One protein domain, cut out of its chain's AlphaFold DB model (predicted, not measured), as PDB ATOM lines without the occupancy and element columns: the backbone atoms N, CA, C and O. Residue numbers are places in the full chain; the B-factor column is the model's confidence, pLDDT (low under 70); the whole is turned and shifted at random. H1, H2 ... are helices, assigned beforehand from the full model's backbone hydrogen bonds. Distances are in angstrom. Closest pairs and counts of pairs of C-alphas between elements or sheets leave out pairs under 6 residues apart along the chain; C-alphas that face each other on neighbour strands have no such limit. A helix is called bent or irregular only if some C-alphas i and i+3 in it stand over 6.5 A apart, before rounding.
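Overview. This is residues 71 to 109 and 126 to 192 of the 487 residues of the protein "DUF1588 domain-containing protein" of Proteobacteria bacterium (UniProt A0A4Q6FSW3). Two helices, H2 and H4, run the same way at a shallow tilt, and the last part of the kinked helix H3 joins them, packing about perpendicular on H2 with residues 139 to 143 and meeting H4 in a corner with residues 142 to 145, where Ser 145, the last residue of H3, comes close to Leu 182 of H4. The small helix H1 lies near H2, and a long stretch without named elements, residues 146 to 180, winds from H3 to H4. The printed part has 106 residues, with four named helices in the order H1, H2, H3, H4 and no named strand. It is all helix by class, though the helices hold only 44 residues. The whole is compact, with a radius of gyration of the C-alphas of 12.8 A, and rounded, spanning 33 by 28 by 26 A.

Along the chain. H1, residues 75 to 80, begins at C-alpha 75 (37.085, -3.719, -32.896) and is 8.3 A long. H2, residues 90 to 100, is 15.0 A long. H3, residues 130 to 145, is 22.4 A long, with a kink of 47 degrees near residue 138; it is only just irregular, C-alphas 138 and 141 being 6.55 A apart. H4, residues 181 to 191, is 15.8 A long and ends at C-alpha 191 (54.832, 12.752, -28.997).

Arrangement. H1 and H2 are close but not clearly touching, the closest C-alphas, of Leu 78 and Arg 92, being 7.2 A apart. H2 touches H3 at residues 139 to 143 of H3 alone, about perpendicular at 77 degrees; the closest C-alphas are those of Ala 93 and Ala 143, 5.0 A apart. H3 touches H4 with residues 142 to 145 alone, at 76 degrees, closest at the C-alphas of Ser 145 and Leu 182, 4.8 A. H2 and H4 are close but not clearly touching, at 27 degrees. H1 is apart from H3 and H4. Every O i to N i+4 pair is within hydrogen-bond range in H1 and H2, against 8 of 12 in H3 and 6 of 7 in H4.

Size, cuts and confidence. The C-alphas of Gln 109 and Asn 158, the two farthest apart, are 36.2 A from each other. Residues 110 to 125 are not printed, and C-alphas 109 and 126 are 15.4 A apart across the cut. The link from H3 to H4 is long, with 35 residues; in it residues 169 to 170 pair antiparallel with 173 to 174. Mean pLDDT of the printed part is 89.5, and residue 109 is under 70.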
ATOM      1  N   VAL A  71      45.330   0.460 -33.556       85.19
ATOM      2  CA  VAL A  71      44.794  -0.394 -32.479       85.19
ATOM      3  C   VAL A  71      43.701   0.301 -31.659       85.19
ATOM      4  O   VAL A  71      42.780  -0.356 -31.183       85.19
ATOM      5  N   LEU A  72      43.737   1.633 -31.527       90.25
ATOM      6  CA  LEU A  72      42.735   2.373 -30.751       90.25
ATOM      7  C   LEU A  72      41.342   2.368 -31.400       90.25
ATOM      8  O   LEU A  72      40.349   2.585 -30.709       90.25
ATOM      9  N   SER A  73      41.270   2.131 -32.712       85.56
ATOM     10  CA  SER A  73      40.020   1.983 -33.472       85.56
ATOM     11  C   SER A  73      39.693   0.529 -33.830       85.56
ATOM     12  O   SER A  73      38.686   0.274 -34.490       85.56
ATOM     13  N   ASP A  74      40.528  -0.429 -33.419       81.50
ATOM     14  CA  ASP A  74      40.327  -1.837 -33.743       81.50
ATOM     15  C   ASP A  74      39.195  -2.433 -32.899       81.50
ATOM     16  O   ASP A  74      39.213  -2.385 -31.666       81.50
ATOM     17  N   ILE A  75      38.223  -3.068 -33.563       81.00
ATOM     18  CA  ILE A  75      37.085  -3.719 -32.896       81.00
ATOM     19  C   ILE A  75      37.554  -4.725 -31.828       81.00
ATOM     20  O   ILE A  75      37.034  -4.656 -30.716       81.00
ATOM     21  N   PRO A  76      38.546  -5.613 -32.072       79.56
ATOM     22  CA  PRO A  76      39.033  -6.519 -31.032       79.56
ATOM     23  C   PRO A  76      39.533  -5.804 -29.772       79.56
ATOM     24  O   PRO A  76      39.226  -6.246 -28.667       79.56
ATOM     25  N   PHE A  77      40.254  -4.687 -29.913       85.56
ATOM     26  CA  PHE A  77      40.721  -3.894 -28.775       85.56
ATOM     27  C   PHE A  77      39.539  -3.270 -28.025       85.56
ATOM     28  O   PHE A  77      39.408  -3.429 -26.811       85.56
ATOM     29  N   LEU A  78      38.634  -2.617 -28.758       87.44
ATOM     30  CA  LEU A  78      37.472  -1.932 -28.194       87.44
ATOM     31  C   LEU A  78      36.482  -2.886 -27.514       87.44
ATOM     32  O   LEU A  78      35.861  -2.508 -26.522       87.44
ATOM     33  N   VAL A  79      36.318  -4.104 -28.030       85.19
ATOM     34  CA  VAL A  79      35.426  -5.120 -27.453       85.19
ATOM     35  C   VAL A  79      36.083  -5.818 -26.265       85.19
ATOM     36  O   VAL A  79      35.425  -6.019 -25.246       85.19
ATOM     37  N   ARG A  80      37.382  -6.149 -26.351       84.44
ATOM     38  CA  ARG A  80      38.133  -6.747 -25.232       84.44
ATOM     39  C   ARG A  80      38.120  -5.840 -24.008       84.44
ATOM     40  O   ARG A  80      37.937  -6.312 -22.889       84.44
ATOM     41  N   TYR A  81      38.308  -4.545 -24.229       89.50
ATOM     42  CA  TYR A  81      38.232  -3.523 -23.195       89.50
ATOM     43  C   TYR A  81      36.906  -2.790 -23.347       89.50
ATOM     44  O   TYR A  81      36.832  -1.702 -23.916       89.50
ATOM     45  N   SER A  82      35.838  -3.442 -22.893       85.56
ATOM     46  CA  SER A  82      34.474  -2.965 -23.089       85.56
ATOM     47  C   SER A  82      34.200  -1.636 -22.375       85.56
ATOM     48  O   SER A  82      34.953  -1.168 -21.516       85.56
ATOM     49  N   THR A  83      33.098  -1.004 -22.766       92.94
ATOM     50  CA  THR A  83      32.559   0.194 -22.123       92.94
ATOM     51  C   THR A  83      31.127  -0.077 -21.685       92.94
ATOM     52  O   THR A  83      30.426  -0.880 -22.297       92.94
ATOM     53  N   THR A  84      30.689   0.588 -20.622       90.56
ATOM     54  CA  THR A  84      29.317   0.524 -20.102       90.56
ATOM     55  C   THR A  84      28.803   1.946 -19.867       90.56
ATOM     56  O   THR A  84      29.619   2.870 -19.781       90.56
ATOM     57  N   PRO A  85      27.483   2.150 -19.695       87.94
ATOM     58  CA  PRO A  85      26.939   3.467 -19.361       87.94
ATOM     59  C   PRO A  85      27.556   4.111 -18.109       87.94
ATOM     60  O   PRO A  85      27.621   5.333 -18.033       87.94
ATOM     61  N   SER A  86      28.046   3.312 -17.149       85.38
ATOM     62  CA  SER A  86      28.717   3.798 -15.935       85.38
ATOM     63  C   SER A  86      30.230   3.982 -16.105       85.38
ATOM     64  O   SER A  86      30.804   4.945 -15.593       85.38
ATOM     65  N   ASN A  87      30.905   3.086 -16.835       90.00
ATOM     66  CA  ASN A  87      32.352   3.162 -17.037       90.00
ATOM     67  C   ASN A  87      32.747   4.209 -18.090       90.00
ATOM     68  O   ASN A  87      33.811   4.804 -17.956       90.00
ATOM     69  N   ARG A  88      31.911   4.449 -19.110       93.06
ATOM     70  CA  ARG A  88      32.090   5.483 -20.149       93.06
ATOM     71  C   ARG A  88      33.521   5.563 -20.699       93.06
ATOM     72  O   ARG A  88      34.141   6.616 -20.703       93.06
ATOM     73  N   ASN A  89      34.046   4.431 -21.171       95.38
ATOM     74  CA  ASN A  89      35.392   4.245 -21.737       95.38
ATOM     75  C   ASN A  89      36.571   4.376 -20.753       95.38
ATOM     76  O   ASN A  89      37.718   4.283 -21.189       95.38
ATOM     77  N   ARG A  90      36.354   4.531 -19.442       94.31
ATOM     78  CA  ARG A  90      37.453   4.638 -18.460       94.31
ATOM     79  C   ARG A  90      38.320   3.378 -18.389       94.31
ATOM     80  O   ARG A  90      39.524   3.486 -18.174       94.31
ATOM     81  N   LEU A  91      37.756   2.190 -18.640       93.88
ATOM     82  CA  LEU A  91      38.540   0.957 -18.782       93.88
ATOM     83  C   LEU A  91      39.472   1.040 -19.995       93.88
ATOM     84  O   LEU A  91      40.664   0.781 -19.865       93.88
ATOM     85  N   ARG A  92      38.956   1.461 -21.155       95.56
ATOM     86  CA  ARG A  92      39.772   1.672 -22.363       95.56
ATOM     87  C   ARG A  92      40.874   2.695 -22.104       95.56
ATOM     88  O   ARG A  92      42.025   2.425 -22.420       95.56
ATOM     89  N   ALA A  93      40.551   3.814 -21.457       96.19
ATOM     90  CA  ALA A  93      41.521   4.843 -21.090       96.19
ATOM     91  C   ALA A  93      42.629   4.312 -20.171       96.19
ATOM     92  O   ALA A  93      43.807   4.531 -20.447       96.19
ATOM     93  N   ARG A  94      42.280   3.542 -19.129       94.50
ATOM     94  CA  ARG A  94      43.267   2.860 -18.276       94.50
ATOM     95  C   ARG A  94      44.219   1.997 -19.099       94.50
ATOM     96  O   ARG A  94      45.424   2.027 -18.882       94.50
ATOM     97  N   ILE A  95      43.676   1.201 -20.014       94.56
ATOM     98  CA  ILE A  95      44.457   0.265 -20.824       94.56
ATOM     99  C   ILE A  95      45.346   1.009 -21.824       94.56
ATOM    100  O   ILE A  95      46.481   0.594 -22.053       94.56
ATOM    101  N   ILE A  96      44.872   2.139 -22.353       96.00
ATOM    102  CA  ILE A  96      45.665   3.041 -23.187       96.00
ATOM    103  C   ILE A  96      46.877   3.567 -22.410       96.00
ATOM    104  O   ILE A  96      48.004   3.415 -22.878       96.00
ATOM    105  N   TYR A  97      46.672   4.106 -21.204       95.62
ATOM    106  CA  TYR A  97      47.779   4.539 -20.345       95.62
ATOM    107  C   TYR A  97      48.743   3.391 -20.028       95.62
ATOM    108  O   TYR A  97      49.958   3.558 -20.120       95.62
ATOM    109  N   LYS A  98      48.204   2.210 -19.720       92.81
ATOM    110  CA  LYS A  98      49.003   1.049 -19.328       92.81
ATOM    111  C   LYS A  98      49.904   0.543 -20.450       92.81
ATOM    112  O   LYS A  98      51.081   0.306 -20.207       92.81
ATOM    113  N   HIS A  99      49.368   0.357 -21.656       91.38
ATOM    114  CA  HIS A  99      50.115  -0.262 -22.756       91.38
ATOM    115  C   HIS A  99      50.910   0.731 -23.599       91.38
ATOM    116  O   HIS A  99      51.974   0.372 -24.103       91.38
ATOM    117  N   PHE A 100      50.419   1.961 -23.760       94.94
ATOM    118  CA  PHE A 100      51.051   2.938 -24.645       94.94
ATOM    119  C   PHE A 100      51.809   4.030 -23.903       94.94
ATOM    120  O   PHE A 100      52.541   4.761 -24.549       94.94
ATOM    121  N   LEU A 101      51.651   4.174 -22.585       94.81
ATOM    122  CA  LEU A 101      52.342   5.202 -21.796       94.81
ATOM    123  C   LEU A 101      52.991   4.632 -20.524       94.81
ATOM    124  O   LEU A 101      53.422   5.396 -19.663       94.81
ATOM    125  N   GLY A 102      53.049   3.302 -20.388       90.44
ATOM    126  CA  GLY A 102      53.693   2.616 -19.267       90.44
ATOM    127  C   GLY A 102      53.129   2.976 -17.889       90.44
ATOM    128  O   GLY A 102      53.851   2.871 -16.901       90.44
ATOM    129  N   LEU A 103      51.872   3.427 -17.814       89.50
ATOM    130  CA  LEU A 103      51.253   3.946 -16.595       89.50
ATOM    131  C   LEU A 103      50.004   3.141 -16.223       89.50
ATOM    132  O   LEU A 103      48.978   3.234 -16.897       89.50
ATOM    133  N   ASP A 104      50.043   2.389 -15.120       88.62
ATOM    134  CA  ASP A 104      48.816   1.826 -14.542       88.62
ATOM    135  C   ASP A 104      48.164   2.873 -13.638       88.62
ATOM    136  O   ASP A 104      48.569   3.093 -12.504       88.62
ATOM    137  N   VAL A 105      47.130   3.542 -14.146       87.38
ATOM    138  CA  VAL A 105      46.438   4.615 -13.412       87.38
ATOM    139  C   VAL A 105      45.848   4.160 -12.070       87.38
ATOM    140  O   VAL A 105      45.576   5.001 -11.221       87.38
ATOM    141  N   LEU A 106      45.677   2.850 -11.850       84.44
ATOM    142  CA  LEU A 106      45.213   2.309 -10.569       84.44
ATOM    143  C   LEU A 106      46.296   2.273  -9.484       84.44
ATOM    144  O   LEU A 106      45.962   2.064  -8.326       84.44
ATOM    145  N   THR A 107      47.572   2.464  -9.830       78.88
ATOM    146  CA  THR A 107      48.676   2.486  -8.855       78.88
ATOM    147  C   THR A 107      49.057   3.904  -8.424       78.88
ATOM    148  O   THR A 107      49.983   4.070  -7.639       78.88
ATOM    149  N   LEU A 108      48.374   4.932  -8.944       75.62
ATOM    150  CA  LEU A 108      48.680   6.343  -8.674       75.62
ATOM    151  C   LEU A 108      48.246   6.822  -7.283       75.62
ATOM    152  O   LEU A 108      48.737   7.848  -6.821       75.62
ATOM    153  N   GLN A 109      47.356   6.097  -6.607       62.16
ATOM    154  CA  GLN A 109      47.008   6.363  -5.215       62.16
ATOM    155  C   GLN A 109      47.435   5.184  -4.342       62.16
ATOM    156  O   GLN A 109      47.191   4.023  -4.672       62.16
ATOM    157  N   THR A 126      32.816  13.039  -9.536       86.88
ATOM    158  CA  THR A 126      33.981  12.810 -10.406       86.88
ATOM    159  C   THR A 126      34.594  14.086 -10.983       86.88
ATOM    160  O   THR A 126      35.786  14.102 -11.276       86.88
ATOM    161  N   MET A 127      33.817  15.168 -11.090       88.94
ATOM    162  CA  MET A 127      34.309  16.482 -11.518       88.94
ATOM    163  C   MET A 127      34.414  17.485 -10.368       88.94
ATOM    164  O   MET A 127      35.308  18.326 -10.378       88.94
ATOM    165  N   ASN A 128      33.504  17.408  -9.392       89.38
ATOM    166  CA  ASN A 128      33.309  18.465  -8.399       89.38
ATOM    167  C   ASN A 128      33.876  18.132  -7.012       89.38
ATOM    168  O   ASN A 128      34.082  19.047  -6.218       89.38
ATOM    169  N   ASN A 129      34.135  16.858  -6.703       86.81
ATOM    170  CA  ASN A 129      34.872  16.471  -5.502       86.81
ATOM    171  C   ASN A 129      36.377  16.448  -5.837       86.81
ATOM    172  O   ASN A 129      36.777  15.647  -6.686       86.81
ATOM    173  N   PRO A 130      37.223  17.267  -5.180       85.50
ATOM    174  CA  PRO A 130      38.666  17.290  -5.424       85.50
ATOM    175  C   PRO A 130      39.356  15.922  -5.299       85.50
ATOM    176  O   PRO A 130      40.261  15.635  -6.080       85.50
ATOM    177  N   GLU A 131      38.910  15.062  -4.375       82.06
ATOM    178  CA  GLU A 131      39.474  13.717  -4.179       82.06
ATOM    179  C   GLU A 131      39.219  12.816  -5.395       82.06
ATOM    180  O   GLU A 131      40.106  12.087  -5.838       82.06
ATOM    181  N   CYS A 132      38.025  12.902  -5.992       84.44
ATOM    182  CA  CYS A 132      37.690  12.147  -7.198       84.44
ATOM    183  C   CYS A 132      38.312  12.788  -8.452       84.44
ATOM    184  O   CYS A 132      38.890  12.097  -9.295       84.44
ATOM    185  N   ALA A 133      38.235  14.117  -8.569       87.75
ATOM    186  CA  ALA A 133      38.753  14.871  -9.708       87.75
ATOM    187  C   ALA A 133      40.264  14.664  -9.909       87.75
ATOM    188  O   ALA A 133      40.732  14.654 -11.049       87.75
ATOM    189  N   ALA A 134      41.020  14.415  -8.833       83.44
ATOM    190  CA  ALA A 134      42.450  14.108  -8.894       83.44
ATOM    191  C   ALA A 134      42.786  12.979  -9.890       83.44
ATOM    192  O   ALA A 134      43.757  13.084 -10.635       83.44
ATOM    193  N   CYS A 135      41.956  11.934  -9.968       85.12
ATOM    194  CA  CYS A 135      42.136  10.837 -10.926       85.12
ATOM    195  C   CYS A 135      41.358  11.069 -12.228       85.12
ATOM    196  O   CYS A 135      41.828  10.735 -13.320       85.12
ATOM    197  N   HIS A 136      40.164  11.652 -12.138       91.19
ATOM    198  CA  HIS A 136      39.298  11.841 -13.302       91.19
ATOM    199  C   HIS A 136      39.837  12.876 -14.294       91.19
ATOM    200  O   HIS A 136      39.662  12.696 -15.496       91.19
ATOM    201  N   THR A 137      40.585  13.884 -13.840       92.06
ATOM    202  CA  THR A 137      41.286  14.832 -14.727       92.06
ATOM    203  C   THR A 137      42.324  14.157 -15.631       92.06
ATOM    204  O   THR A 137      42.623  14.673 -16.706       92.06
ATOM    205  N   LEU A 138      42.841  12.986 -15.240       91.19
ATOM    206  CA  LEU A 138      43.762  12.179 -16.043       91.19
ATOM    207  C   LEU A 138      43.023  11.202 -16.970       91.19
ATOM    208  O   LEU A 138      43.368  11.076 -18.149       91.19
ATOM    209  N   VAL A 139      42.036  10.474 -16.437       94.25
ATOM    210  CA  VAL A 139      41.401   9.340 -17.133       94.25
ATOM    211  C   VAL A 139      40.270   9.783 -18.063       94.25
ATOM    212  O   VAL A 139      40.176   9.284 -19.188       94.25
ATOM    213  N   ASP A 140      39.421  10.715 -17.628       95.75
ATOM    214  CA  ASP A 140      38.217  11.095 -18.372       95.75
ATOM    215  C   ASP A 140      38.523  11.751 -19.727       95.75
ATOM    216  O   ASP A 140      37.842  11.398 -20.687       95.75
ATOM    217  N   PRO A 141      39.555  12.604 -19.898       96.50
ATOM    218  CA  PRO A 141      39.866  13.167 -21.214       96.50
ATOM    219  C   PRO A 141      40.232  12.116 -22.276       96.50
ATOM    220  O   PRO A 141      39.814  12.208 -23.437       96.50
ATOM    221  N   VAL A 142      40.953  11.064 -21.880       96.88
ATOM    222  CA  VAL A 142      41.282   9.937 -22.768       96.88
ATOM    223  C   VAL A 142      40.032   9.098 -23.044       96.88
ATOM    224  O   VAL A 142      39.778   8.717 -24.186       96.88
ATOM    225  N   ALA A 143      39.200   8.864 -22.027       96.50
ATOM    226  CA  ALA A 143      37.939   8.138 -22.166       96.50
ATOM    227  C   ALA A 143      36.945   8.861 -23.100       96.50
ATOM    228  O   ALA A 143      36.362   8.245 -23.997       96.50
ATOM    229  N   SER A 144      36.817  10.181 -22.955       95.75
ATOM    230  CA  SER A 144      36.005  11.055 -23.806       95.75
ATOM    231  C   SER A 144      36.516  11.103 -25.248       95.75
ATOM    232  O   SER A 144      35.737  11.287 -26.179       95.75
ATOM    233  N   SER A 145      37.802  10.843 -25.490       95.31
ATOM    234  CA  SER A 145      38.323  10.743 -26.862       95.31
ATOM    235  C   SER A 145      37.772   9.528 -27.625       95.31
ATOM    236  O   SER A 145      37.739   9.527 -28.854       95.31
ATOM    237  N   LEU A 146      37.252   8.520 -26.917       94.19
ATOM    238  CA  LEU A 146      36.622   7.320 -27.479       94.19
ATOM    239  C   LEU A 146      35.096   7.452 -27.632       94.19
ATOM    240  O   LEU A 146      34.423   6.466 -27.936       94.19
ATOM    241  N   GLN A 147      34.540   8.656 -27.459       91.44
ATOM    242  CA  GLN A 147      33.096   8.923 -27.382       91.44
ATOM    243  C   GLN A 147      32.233   8.411 -28.544       91.44
ATOM    244  O   GLN A 147      31.024   8.257 -28.401       91.44
ATOM    245  N   ARG A 148      32.835   8.157 -29.709       89.88
ATOM    246  CA  ARG A 148      32.129   7.693 -30.912       89.88
ATOM    247  C   ARG A 148      32.066   6.170 -31.042       89.88
ATOM    248  O   ARG A 148      31.502   5.692 -32.018       89.88
ATOM    249  N   HIS A 149      32.643   5.416 -30.104       88.88
ATOM    250  CA  HIS A 149      32.661   3.952 -30.131       88.88
ATOM    251  C   HIS A 149      31.780   3.360 -29.033       88.88
ATOM    252  O   HIS A 149      32.015   3.598 -27.845       88.88
ATOM    253  N   ASN A 150      30.816   2.527 -29.420       87.94
ATOM    254  CA  ASN A 150      29.963   1.823 -28.463       87.94
ATOM    255  C   ASN A 150      30.668   0.607 -27.818       87.94
ATOM    256  O   ASN A 150      31.866   0.369 -28.008       87.94
ATOM    257  N   ASP A 151      29.924  -0.155 -27.022       86.00
ATOM    258  CA  ASP A 151      30.338  -1.394 -26.347       86.00
ATOM    259  C   ASP A 151      30.800  -2.494 -27.314       86.00
ATOM    260  O   ASP A 151      31.784  -3.178 -27.040       86.00
ATOM    261  N   LEU A 152      30.177  -2.587 -28.489       84.19
ATOM    262  CA  LEU A 152      30.578  -3.481 -29.580       84.19
ATOM    263  C   LEU A 152      31.734  -2.932 -30.439       84.19
ATOM    264  O   LEU A 152      32.045  -3.500 -31.486       84.19
ATOM    265  N   GLY A 153      32.336  -1.804 -30.052       83.56
ATOM    266  CA  GLY A 153      33.405  -1.141 -30.803       83.56
ATOM    267  C   GLY A 153      32.948  -0.504 -32.118       83.56
ATOM    268  O   GLY A 153      33.778  -0.096 -32.924       83.56
ATOM    269  N   ARG A 154      31.636  -0.401 -32.362       82.94
ATOM    270  CA  ARG A 154      31.087   0.213 -33.575       82.94
ATOM    271  C   ARG A 154      31.176   1.725 -33.479       82.94
ATOM    272  O   ARG A 154      30.821   2.309 -32.456       82.94
ATOM    273  N   TYR A 155      31.604   2.336 -34.576       85.12
ATOM    274  CA  TYR A 155      31.693   3.781 -34.702       85.12
ATOM    275  C   TYR A 155      30.363   4.398 -35.142       85.12
ATOM    276  O   TYR A 155      29.794   3.987 -36.158       85.12
ATOM    277  N   ASP A 156      29.929   5.433 -34.428       84.81
ATOM    278  CA  ASP A 156      28.830   6.314 -34.812       84.81
ATOM    279  C   ASP A 156      29.262   7.785 -34.697       84.81
ATOM    280  O   ASP A 156      29.493   8.319 -33.610       84.81
ATOM    281  N   ARG A 157      29.338   8.463 -35.849       82.75
ATOM    282  CA  ARG A 157      29.707   9.884 -35.950       82.75
ATOM    283  C   ARG A 157      28.715  10.801 -35.229       82.75
ATOM    284  O   ARG A 157      29.105  11.880 -34.793       82.75
ATOM    285  N   ASN A 158      27.457  10.385 -35.120       84.88
ATOM    286  CA  ASN A 158      26.372  11.175 -34.550       84.88
ATOM    287  C   ASN A 158      26.086  10.814 -33.084       84.88
ATOM    288  O   ASN A 158      25.197  11.416 -32.480       84.88
ATOM    289  N   ALA A 159      26.842   9.875 -32.499       85.69
ATOM    290  CA  ALA A 159      26.679   9.460 -31.110       85.69
ATOM    291  C   ALA A 159      26.779  10.665 -30.171       85.69
ATOM    292  O   ALA A 159      27.764  11.401 -30.200       85.69
ATOM    293  N   LYS A 160      25.770  10.883 -29.329       87.31
ATOM    294  CA  LYS A 160      25.829  11.935 -28.308       87.31
ATOM    295  C   LYS A 160      26.795  11.510 -27.202       87.31
ATOM    296  O   LYS A 160      26.821  10.337 -26.838       87.31
ATOM    297  N   TRP A 161      27.559  12.464 -26.679       90.12
ATOM    298  CA  TRP A 161      28.444  12.241 -25.541       90.12
ATOM    299  C   TRP A 161      27.985  13.030 -24.324       90.12
ATOM    300  O   TRP A 161      27.311  14.057 -24.432       90.12
ATOM    301  N   GLU A 162      28.365  12.504 -23.176       86.69
ATOM    302  CA  GLU A 162      27.948  12.962 -21.867       86.69
ATOM    303  C   GLU A 162      28.762  14.195 -21.462       86.69
ATOM    304  O   GLU A 162      29.970  14.265 -21.695       86.69
ATOM    305  N   LYS A 163      28.093  15.205 -20.895       86.69
ATOM    306  CA  LYS A 163      28.713  16.500 -20.542       86.69
ATOM    307  C   LYS A 163      29.162  16.586 -19.083       86.69
ATOM    308  O   LYS A 163      29.759  17.575 -18.680       86.69
ATOM    309  N   ASP A 164      28.857  15.563 -18.300       89.81
ATOM    310  CA  ASP A 164      29.236  15.372 -16.901       89.81
ATOM    311  C   ASP A 164      30.562  14.588 -16.771       89.81
ATOM    312  O   ASP A 164      30.813  13.939 -15.758       89.81
ATOM    313  N   MET A 165      31.425  14.663 -17.789       92.44
ATOM    314  CA  MET A 165      32.808  14.177 -17.780       92.44
ATOM    315  C   MET A 165      33.748  15.267 -18.293       92.44
ATOM    316  O   MET A 165      33.343  16.137 -19.066       92.44
ATOM    317  N   PHE A 166      35.030  15.186 -17.926       94.19
ATOM    318  CA  PHE A 166      36.039  16.044 -18.543       94.19
ATOM    319  C   PHE A 166      36.086  15.821 -20.064       94.19
ATOM    320  O   PHE A 166      36.020  14.688 -20.556       94.19
ATOM    321  N   ALA A 167      36.177  16.929 -20.805       94.44
ATOM    322  CA  ALA A 167      36.168  16.928 -22.262       94.44
ATOM    323  C   ALA A 167      37.348  16.135 -22.841       94.44
ATOM    324  O   ALA A 167      38.392  15.994 -22.201       94.44
ATOM    325  N   ALA A 168      37.180  15.643 -24.071       95.88
ATOM    326  CA  ALA A 168      38.221  14.906 -24.778       95.88
ATOM    327  C   ALA A 168      39.543  15.692 -24.807       95.88
ATOM    328  O   ALA A 168      39.572  16.880 -25.140       95.88
ATOM    329  N   GLY A 169      40.631  15.026 -24.437       95.94
ATOM    330  CA  GLY A 169      41.891  15.693 -24.150       95.94
ATOM    331  C   GLY A 169      42.989  14.735 -23.700       95.94
ATOM    332  O   GLY A 169      42.775  13.531 -23.562       95.94
ATOM    333  N   PHE A 170      44.180  15.283 -23.482       96.31
ATOM    334  CA  PHE A 170      45.363  14.548 -23.048       96.31
ATOM    335  C   PHE A 170      46.347  15.491 -22.343       96.31
ATOM    336  O   PHE A 170      46.584  16.599 -22.822       96.31
ATOM    337  N   ASN A 171      46.907  15.063 -21.201       91.50
ATOM    338  CA  ASN A 171      47.866  15.832 -20.388       91.50
ATOM    339  C   ASN A 171      47.463  17.311 -20.173       91.50
ATOM    340  O   ASN A 171      48.245  18.228 -20.423       91.50
ATOM    341  N   GLY A 172      46.216  17.556 -19.758       91.19
ATOM    342  CA  GLY A 172      45.707  18.907 -19.481       91.19
ATOM    343  C   GLY A 172      45.352  19.750 -20.714       91.19
ATOM    344  O   GLY A 172      44.824  20.847 -20.558       91.19
ATOM    345  N   LYS A 173      45.583  19.253 -21.936       94.69
ATOM    346  CA  LYS A 173      45.107  19.886 -23.173       94.69
ATOM    347  C   LYS A 173      43.766  19.296 -23.583       94.69
ATOM    348  O   LYS A 173      43.602  18.077 -23.578       94.69
ATOM    349  N   THR A 174      42.837  20.141 -24.005       94.56
ATOM    350  CA  THR A 174      41.619  19.708 -24.695       94.56
ATOM    351  C   THR A 174      41.892  19.521 -26.185       94.56
ATOM    352  O   THR A 174      42.747  20.196 -26.765       94.56
ATOM    353  N   THR A 175      41.178  18.592 -26.821       92.81
ATOM    354  CA  THR A 175      41.273  18.417 -28.273       92.81
ATOM    355  C   THR A 175      40.755  19.669 -28.996       92.81
ATOM    356  O   THR A 175      39.658  20.137 -28.693       92.81
ATOM    357  N   PRO A 176      41.483  20.208 -29.990       91.94
ATOM    358  CA  PRO A 176      40.964  21.247 -30.875       91.94
ATOM    359  C   PRO A 176      40.030  20.669 -31.951       91.94
ATOM    360  O   PRO A 176      39.370  21.417 -32.667       91.94
ATOM    361  N   ASN A 177      39.994  19.340 -32.104       83.50
ATOM    362  CA  ASN A 177      39.204  18.640 -33.106       83.50
ATOM    363  C   ASN A 177      38.156  17.750 -32.425       83.50
ATOM    364  O   ASN A 177      38.405  16.580 -32.123       83.50
ATOM    365  N   GLU A 178      36.966  18.302 -32.201       82.44
ATOM    366  CA  GLU A 178      35.836  17.570 -31.610       82.44
ATOM    367  C   GLU A 178      35.212  16.533 -32.563       82.44
ATOM    368  O   GLU A 178      34.488  15.630 -32.127       82.44
ATOM    369  N   ALA A 179      35.488  16.642 -33.869       81.25
ATOM    370  CA  ALA A 179      34.994  15.702 -34.870       81.25
ATOM    371  C   ALA A 179      35.769  14.376 -34.840       81.25
ATOM    372  O   ALA A 179      35.162  13.314 -34.981       81.25
ATOM    373  N   GLU A 180      37.086  14.421 -34.606       83.88
ATOM    374  CA  GLU A 180      37.963  13.239 -34.542       83.88
ATOM    375  C   GLU A 180      38.891  13.255 -33.307       83.88
ATOM    376  O   GLU A 180      40.119  13.236 -33.442       83.88
ATOM    377  N   PRO A 181      38.339  13.246 -32.080       91.62
ATOM    378  CA  PRO A 181      39.135  13.387 -30.861       91.62
ATOM    379  C   PRO A 181      40.109  12.219 -30.644       91.62
ATOM    380  O   PRO A 181      41.219  12.423 -30.161       91.62
ATOM    381  N   LEU A 182      39.737  11.002 -31.062       91.88
ATOM    382  CA  LEU A 182      40.594   9.819 -30.961       91.88
ATOM    383  C   LEU A 182      41.875   9.945 -31.792       91.88
ATOM    384  O   LEU A 182      42.935   9.489 -31.371       91.88
ATOM    385  N   ARG A 183      41.782  10.567 -32.972       90.31
ATOM    386  CA  ARG A 183      42.935  10.763 -33.851       90.31
ATOM    387  C   ARG A 183      43.905  11.776 -33.258       90.31
ATOM    388  O   ARG A 183      45.097  11.506 -33.198       90.31
ATOM    389  N   TRP A 184      43.375  12.892 -32.758       93.44
ATOM    390  CA  TRP A 184      44.180  13.884 -32.051       93.44
ATOM    391  C   TRP A 184      44.873  13.282 -30.818       93.44
ATOM    392  O   TRP A 184      46.059  13.527 -30.609       93.44
ATOM    393  N   LEU A 185      44.168  12.446 -30.047       95.81
ATOM    394  CA  LEU A 185      44.751  11.735 -28.908       95.81
ATOM    395  C   LEU A 185      45.949  10.876 -29.342       95.81
ATOM    396  O   LEU A 185      46.998  10.952 -28.713       95.81
ATOM    397  N   ALA A 186      45.814  10.087 -30.412       93.81
ATOM    398  CA  ALA A 186      46.914   9.265 -30.916       93.81
ATOM    399  C   ALA A 186      48.129  10.113 -31.329       93.81
ATOM    400  O   ALA A 186      49.259   9.779 -30.968       93.81
ATOM    401  N   ASP A 187      47.898  11.233 -32.020       92.75
ATOM    402  CA  ASP A 187      48.960  12.149 -32.441       92.75
ATOM    403  C   ASP A 187      49.694  12.779 -31.244       92.75
ATOM    404  O   ASP A 187      50.916  12.930 -31.283       92.75
ATOM    405  N   GLU A 188      48.984  13.150 -30.173       95.38
ATOM    406  CA  GLU A 188      49.616  13.683 -28.958       95.38
ATOM    407  C   GLU A 188      50.310  12.594 -28.132       95.38
ATOM    408  O   GLU A 188      51.386  12.842 -27.590       95.38
ATOM    409  N   MET A 189      49.751  11.384 -28.065       95.25
ATOM    410  CA  MET A 189      50.355  10.269 -27.335       95.25
ATOM    411  C   MET A 189      51.709   9.863 -27.914       95.25
ATOM    412  O   MET A 189      52.642   9.650 -27.152       95.25
ATOM    413  N   VAL A 190      51.850   9.780 -29.242       93.50
ATOM    414  CA  VAL A 190      53.127   9.391 -29.876       93.50
ATOM    415  C   VAL A 190      54.242  10.405 -29.580       93.50
ATOM    416  O   VAL A 190      55.410  10.025 -29.494       93.50
ATOM    417  N   LYS A 191      53.890  11.683 -29.378       94.19
ATOM    418  CA  LYS A 191      54.832  12.752 -28.997       94.19
ATOM    419  C   LYS A 191      55.231  12.700 -27.521       94.19
ATOM    420  O   LYS A 191      56.204  13.345 -27.138       94.19
ATOM    421  N   ASP A 192      54.476  11.990 -26.687       95.81
ATOM    422  CA  ASP A 192      54.779  11.846 -25.270       95.81
ATOM    423  C   ASP A 192      56.011  10.934 -25.091       95.81
ATOM    424  O   ASP A 192      56.017   9.818 -25.616       95.81
TER     425      ASP A 192